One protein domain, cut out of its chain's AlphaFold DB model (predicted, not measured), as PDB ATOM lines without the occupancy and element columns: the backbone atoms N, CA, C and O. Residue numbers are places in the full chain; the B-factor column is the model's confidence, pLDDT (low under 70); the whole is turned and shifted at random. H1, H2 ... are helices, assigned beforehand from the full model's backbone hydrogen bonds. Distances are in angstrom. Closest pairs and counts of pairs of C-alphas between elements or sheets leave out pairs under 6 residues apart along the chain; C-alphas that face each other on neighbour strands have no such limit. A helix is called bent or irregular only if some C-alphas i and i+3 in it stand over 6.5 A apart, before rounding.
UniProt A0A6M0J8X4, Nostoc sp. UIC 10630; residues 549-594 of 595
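This is residues 549 to 594 of the 595 residues of a protein of Nostoc sp. UIC 10630 (UniProt A0A6M0J8X4). The longest helix, H2, makes a crossbar; H1 packs on it and crosses it steeply, while H3 makes a corner with it near the last residues of H2. H1 and H3 both lie on one side of this bar, at different places along it, with a gap between them, and the chain folds back at each of the two short turns that join the helices. The printed part has 46 residues, with three named helices in the order H1, H2, H3 and no named strand, and its class is all helix. It is compact, with a radius of gyration of the C-alphas of 9.7 A, and its outline is rounded, with spans of 24 by 23 by 13 A.

The printed part begins with H1, residues 549 to 559. After the three residues 560 to 562, a tight link, comes H2, residues 563 to 577. H1 and H2 touch, with 13 pairs of C-alphas within 8 A. The closest C-alphas of the two are those of Lys 552 and Ser 566, 5.1 A apart. Their lines stand at a steep tilt of 60 degrees, and they run opposite ways. From centre to centre they are 9.8 A apart. A second tight link, residues 578 to 580, leads to H3, residues 581 to 592. H2 and H3 touch, with 5 pairs of C-alphas within 8 A. They touch with a part of each helix alone: residues 573 to 577 of H2 and residues 583 to 587 of H3. Its closest C-alphas are those of Ser 577 and Thr 583, 5.3 A apart. The two lines stand at a steep tilt of 56 degrees, the helices run opposite ways, and their centres are 12.1 A apart. H1 and H3 are near each other: no pair of their C-alphas is within 8 A, but 5 pairs are within 10 A. In the backbones of H1, H2 and H3, every pair of O of residue i and N of residue i+4 is within hydrogen-bond range.

H1 has 11 residues, from Glu 549 to Arg 559, and measures 15.0 A from first to last C-alpha. It begins at C-alpha 549, at (46.795, 43.438, -33.662). H2 has 15 residues, from Asn 563 to Ser 577, and measures 20.7 A. Its C-alphas run from (53.227, 50.989, -37.255) at residue 563 to (33.477, 44.958, -37.899) at residue 577, and the x value falls most along the way. H3 has 12 residues, from Pro 581 to Phe 592, and measures 15.9 A. It ends at C-alpha 592, at (41.903, 47.726, -51.610). None of the three helices is bent or irregular.

The two C-alphas farthest apart are those of Ser 562 and Asp 582, at 24.7 A. The first and last printed C-alphas, those of Glu 549 and Ile 594, are 24.6 A apart. The printed part has no cut, and neither of its two links between helices is long. Residues 593 and 594 follow H3 and belong to no named element. The mean pLDDT of the printed part is 84.5, and residues 593 to 594 are under 70, a place of low confidence in this predicted model. The mean pLDDT is 85 for H1, 88 for H2 and 84 for H3.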
ATOM      1  N   GLU A 549      45.385  43.781 -33.464       90.62
ATOM      2  CA  GLU A 549      46.795  43.438 -33.662       90.62
ATOM      3  C   GLU A 549      47.005  42.421 -34.802       90.62
ATOM      4  O   GLU A 549      48.041  42.460 -35.465       90.62
ATOM      5  N   ASP A 550      46.037  41.544 -35.080       89.69
ATOM      6  CA  ASP A 550      46.090  40.619 -36.222       89.69
ATOM      7  C   ASP A 550      45.894  41.369 -37.549       89.69
ATOM      8  O   ASP A 550      46.689  41.211 -38.478       89.69
ATOM      9  N   ILE A 551      44.892  42.259 -37.605       89.19
ATOM     10  CA  ILE A 551      44.630  43.140 -38.756       89.19
ATOM     11  C   ILE A 551      45.861  44.022 -39.030       89.19
ATOM     12  O   ILE A 551      46.339  44.097 -40.161       89.19
ATOM     13  N   LYS A 552      46.431  44.634 -37.984       91.25
ATOM     14  CA  LYS A 552      47.646  45.459 -38.045       91.25
ATOM     15  C   LYS A 552      48.857  44.685 -38.572       91.25
ATOM     16  O   LYS A 552      49.530  45.166 -39.483       91.25
ATOM     17  N   LYS A 553      49.134  43.478 -38.059       87.56
ATOM     18  CA  LYS A 553      50.233  42.625 -38.561       87.56
ATOM     19  C   LYS A 553      50.065  42.293 -40.040       87.56
ATOM     20  O   LYS A 553      51.044  42.347 -40.787       87.56
ATOM     21  N   TRP A 554      48.844  41.975 -40.470       88.88
ATOM     22  CA  TRP A 554      48.551  41.725 -41.879       88.88
ATOM     23  C   TRP A 554      48.737  42.987 -42.734       88.88
ATOM     24  O   TRP A 554      49.415  42.914 -43.756       88.88
ATOM     25  N   LEU A 555      48.264  44.159 -42.289       84.31
ATOM     26  CA  LEU A 555      48.462  45.443 -42.981       84.31
ATOM     27  C   LEU A 555      49.951  45.778 -43.175       84.31
ATOM     28  O   LEU A 555      50.366  46.144 -44.277       84.31
ATOM     29  N   ILE A 556      50.771  45.597 -42.134       83.25
ATOM     30  CA  ILE A 556      52.233  45.754 -42.213       83.25
ATOM     31  C   ILE A 556      52.825  44.746 -43.212       83.25
ATOM     32  O   ILE A 556      53.609  45.127 -44.079       83.25
ATOM     33  N   SER A 557      52.432  43.472 -43.136       80.19
ATOM     34  CA  SER A 557      53.012  42.397 -43.962       80.19
ATOM     35  C   SER A 557      52.634  42.489 -45.445       80.19
ATOM     36  O   SER A 557      53.460  42.203 -46.310       80.19
ATOM     37  N   PHE A 558      51.391  42.873 -45.744       77.44
ATOM     38  CA  PHE A 558      50.832  42.886 -47.097       77.44
ATOM     39  C   PHE A 558      51.071  44.225 -47.811       77.44
ATOM     40  O   PHE A 558      51.515  44.245 -48.959       77.44
ATOM     41  N   ARG A 559      50.836  45.358 -47.131       75.50
ATOM     42  CA  ARG A 559      50.970  46.704 -47.721       75.50
ATOM     43  C   ARG A 559      52.283  47.408 -47.383       75.50
ATOM     44  O   ARG A 559      52.684  48.293 -48.132       75.50
ATOM     45  N   GLY A 560      52.976  47.020 -46.310       76.81
ATOM     46  CA  GLY A 560      54.194  47.707 -45.859       76.81
ATOM     47  C   GLY A 560      53.936  49.051 -45.171       76.81
ATOM     48  O   GLY A 560      54.831  49.894 -45.165       76.81
ATOM     49  N   LEU A 561      52.727  49.261 -44.632       80.75
ATOM     50  CA  LEU A 561      52.372  50.462 -43.864       80.75
ATOM     51  C   LEU A 561      53.236  50.595 -42.602       80.75
ATOM     52  O   LEU A 561      53.669  49.594 -42.026       80.75
ATOM     53  N   SER A 562      53.435  51.826 -42.125       83.56
ATOM     54  CA  SER A 562      54.098  52.060 -40.839       83.56
ATOM     55  C   SER A 562      53.262  51.539 -39.663       83.56
ATOM     56  O   SER A 562      52.051  51.323 -39.765       83.56
ATOM     57  N   ASN A 563      53.899  51.392 -38.496       82.56
ATOM     58  CA  ASN A 563      53.227  50.989 -37.255       82.56
ATOM     59  C   ASN A 563      52.099  51.947 -36.820       82.56
ATOM     60  O   ASN A 563      51.215  51.518 -36.086       82.56
ATOM     61  N   ALA A 564      52.129  53.217 -37.243       81.88
ATOM     62  CA  ALA A 564      51.094  54.197 -36.915       81.88
ATOM     63  C   ALA A 564      49.887  54.075 -37.859       81.88
ATOM     64  O   ALA A 564      48.762  53.900 -37.398       81.88
ATOM     65  N   GLU A 565      50.126  54.082 -39.175       83.19
ATOM     66  CA  GLU A 565      49.076  53.963 -40.201       83.19
ATOM     67  C   GLU A 565      48.332  52.625 -40.089       83.19
ATOM     68  O   GLU A 565      47.103  52.580 -40.128       83.19
ATOM     69  N   SER A 566      49.073  51.527 -39.897       87.12
ATOM     70  CA  SER A 566      48.490  50.189 -39.725       87.12
ATOM     71  C   SER A 566      47.707  50.028 -38.423       87.12
ATOM     72  O   SER A 566      46.734  49.281 -38.417       87.12
ATOM     73  N   LEU A 567      48.082  50.727 -37.341       88.62
ATOM     74  CA  LEU A 567      47.304  50.740 -36.101       88.62
ATOM     75  C   LEU A 567      46.008  51.533 -36.279       88.62
ATOM     76  O   LEU A 567      44.938  50.998 -36.008       88.62
ATOM     77  N   GLN A 568      46.093  52.763 -36.791       89.12
ATOM     78  CA  GLN A 568      44.929  53.624 -37.013       89.12
ATOM     79  C   GLN A 568      43.891  52.950 -37.925       89.12
ATOM     80  O   GLN A 568      42.700  52.942 -37.612       89.12
ATOM     81  N   LEU A 569      44.342  52.343 -39.027       87.56
ATOM     82  CA  LEU A 569      43.456  51.642 -39.952       87.56
ATOM     83  C   LEU A 569      42.903  50.339 -39.348       87.56
ATOM     84  O   LEU A 569      41.720  50.049 -39.520       87.56
ATOM     85  N   ALA A 570      43.699  49.577 -38.590       90.88
ATOM     86  CA  ALA A 570      43.202  48.389 -37.893       90.88
ATOM     87  C   ALA A 570      42.156  48.727 -36.816       90.88
ATOM     88  O   ALA A 570      41.166  48.010 -36.691       90.88
ATOM     89  N   GLU A 571      42.333  49.820 -36.067       92.06
ATOM     90  CA  GLU A 571      41.348  50.302 -35.090       92.06
ATOM     91  C   GLU A 571      40.047  50.772 -35.751       92.06
ATOM     92  O   GLU A 571      38.970  50.542 -35.197       92.06
ATOM     93  N   GLN A 572      40.119  51.403 -36.929       91.50
ATOM     94  CA  GLN A 572      38.929  51.758 -37.706       91.50
ATOM     95  C   GLN A 572      38.197  50.499 -38.191       91.50
ATOM     96  O   GLN A 572      37.017  50.325 -37.887       91.50
ATOM     97  N   ILE A 573      38.898  49.593 -38.881       90.12
ATOM     98  CA  ILE A 573      38.313  48.358 -39.424       90.12
ATOM     99  C   ILE A 573      37.702  47.510 -38.303       90.12
ATOM    100  O   ILE A 573      36.590  47.007 -38.448       90.12
ATOM    101  N   TYR A 574      38.381  47.377 -37.159       92.25
ATOM    102  CA  TYR A 574      37.858  46.641 -36.005       92.25
ATOM    103  C   TYR A 574      36.593  47.294 -35.421       92.25
ATOM    104  O   TYR A 574      35.670  46.591 -35.022       92.25
ATOM    105  N   ARG A 575      36.504  48.631 -35.422       91.25
ATOM    106  CA  ARG A 575      35.316  49.378 -34.971       91.25
ATOM    107  C   ARG A 575      34.122  49.237 -35.920       91.25
ATOM    108  O   ARG A 575      32.993  49.230 -35.449       91.25
ATOM    109  N   GLU A 576      34.361  49.108 -37.226       89.50
ATOM    110  CA  GLU A 576      33.322  48.833 -38.235       89.50
ATOM    111  C   GLU A 576      32.879  47.350 -38.265       89.50
ATOM    112  O   GLU A 576      31.798  47.050 -38.769       89.50
ATOM    113  N   SER A 577      33.687  46.415 -37.744       89.69
ATOM    114  CA  SER A 577      33.477  44.958 -37.899       89.69
ATOM    115  C   SER A 577      33.256  44.156 -36.612       89.69
ATOM    116  O   SER A 577      32.925  42.970 -36.689       89.69
ATOM    117  N   GLU A 578      33.503  44.758 -35.446       89.44
ATOM    118  CA  GLU A 578      33.549  44.096 -34.130       89.44
ATOM    119  C   GLU A 578      34.494  42.870 -34.080       89.44
ATOM    120  O   GLU A 578      34.322  41.969 -33.264       89.44
ATOM    121  N   GLY A 579      35.498  42.819 -34.966       86.69
ATOM    122  CA  GLY A 579      36.417  41.684 -35.103       86.69
ATOM    123  C   GLY A 579      35.930  40.557 -36.028       86.69
ATOM    124  O   GLY A 579      36.671  39.604 -36.261       86.69
ATOM    125  N   THR A 580      34.719  40.640 -36.594       89.81
ATOM    126  CA  THR A 580      34.142  39.567 -37.430       89.81
ATOM    127  C   THR A 580      34.932  39.395 -38.742       89.81
ATOM    128  O   THR A 580      34.915  40.314 -39.568       89.81
ATOM    129  N   PRO A 581      35.564  38.230 -39.015       89.31
ATOM    130  CA  PRO A 581      36.423  38.034 -40.190       89.31
ATOM    131  C   PRO A 581      35.752  38.297 -41.541       89.31
ATOM    132  O   PRO A 581      36.384  38.834 -42.449       89.31
ATOM    133  N   ASP A 582      34.473  37.946 -41.687       87.88
ATOM    134  CA  ASP A 582      33.712  38.184 -42.917       87.88
ATOM    135  C   ASP A 582      33.544  39.685 -43.214       87.88
ATOM    136  O   ASP A 582      33.854  40.147 -44.316       87.88
ATOM    137  N   THR A 583      33.172  40.469 -42.198       88.56
ATOM    138  CA  THR A 583      33.063  41.933 -42.279       88.56
ATOM    139  C   THR A 583      34.428  42.589 -42.497       88.56
ATOM    140  O   THR A 583      34.539  43.492 -43.320       88.56
ATOM    141  N   ILE A 584      35.485  42.104 -41.830       88.06
ATOM    142  CA  ILE A 584      36.862  42.592 -42.028       88.06
ATOM    143  C   ILE A 584      37.312  42.389 -43.474       88.06
ATOM    144  O   ILE A 584      37.802  43.336 -44.082       88.06
ATOM    145  N   CYS A 585      37.120  41.195 -44.048       86.12
ATOM    146  CA  CYS A 585      37.443  40.956 -45.459       86.12
ATOM    147  C   CYS A 585      36.639  41.896 -46.363       86.12
ATOM    148  O   CYS A 585      37.212  42.527 -47.238       86.12
ATOM    149  N   SER A 586      35.341  42.063 -46.098       85.88
ATOM    150  CA  SER A 586      34.456  42.917 -46.904       85.88
ATOM    151  C   SER A 586      34.891  44.391 -46.897       85.88
ATOM    152  O   SER A 586      34.853  45.053 -47.934       85.88
ATOM    153  N   ILE A 587      35.361  44.900 -45.752       85.50
ATOM    154  CA  ILE A 587      35.962  46.237 -45.647       85.50
ATOM    155  C   ILE A 587      37.306  46.272 -46.386       85.50
ATOM    156  O   ILE A 587      37.509  47.136 -47.228       85.50
ATOM    157  N   LEU A 588      38.210  45.320 -46.138       84.69
ATOM    158  CA  LEU A 588      39.524  45.268 -46.796       84.69
ATOM    159  C   LEU A 588      39.430  45.146 -48.326       84.69
ATOM    160  O   LEU A 588      40.261  45.708 -49.035       84.69
ATOM    161  N   GLU A 589      38.418  44.451 -48.844       83.25
ATOM    162  CA  GLU A 589      38.094  44.414 -50.271       83.25
ATOM    163  C   GLU A 589      37.587  45.780 -50.754       83.25
ATOM    164  O   GLU A 589      38.104  46.289 -51.745       83.25
ATOM    165  N   ARG A 590      36.661  46.435 -50.039       81.00
ATOM    166  CA  ARG A 590      36.204  47.798 -50.376       81.00
ATOM    167  C   ARG A 590      37.361  48.804 -50.445       81.00
ATOM    168  O   ARG A 590      37.422  49.583 -51.388       81.00
ATOM    169  N   GLU A 591      38.276  48.774 -49.475       77.06
ATOM    170  CA  GLU A 591      39.403  49.713 -49.414       77.06
ATOM    171  C   GLU A 591      40.494  49.415 -50.464       77.06
ATOM    172  O   GLU A 591      41.185  50.336 -50.899       77.06
ATOM    173  N   PHE A 592      40.702  48.147 -50.860       72.00
ATOM    174  CA  PHE A 592      41.903  47.726 -51.610       72.00
ATOM    175  C   PHE A 592      41.670  46.968 -52.929       72.00
ATOM    176  O   PHE A 592      42.647  46.641 -53.601       72.00
ATOM    177  N   LYS A 593      40.422  46.699 -53.330       64.81
ATOM    178  CA  LYS A 593      40.069  46.018 -54.596       64.81
ATOM    179  C   LYS A 593      39.744  47.011 -55.732       64.81
ATOM    180  O   LYS A 593      39.213  46.613 -56.761       64.81
ATOM    181  N   ILE A 594      40.079  48.294 -55.537       40.50
ATOM    182  CA  ILE A 594      39.942  49.394 -56.506       40.50
ATOM    183  C   ILE A 594      41.337  49.839 -56.979       40.50
ATOM    184  O   ILE A 594      41.980  50.651 -56.311       40.50
TER     185      ILE A 594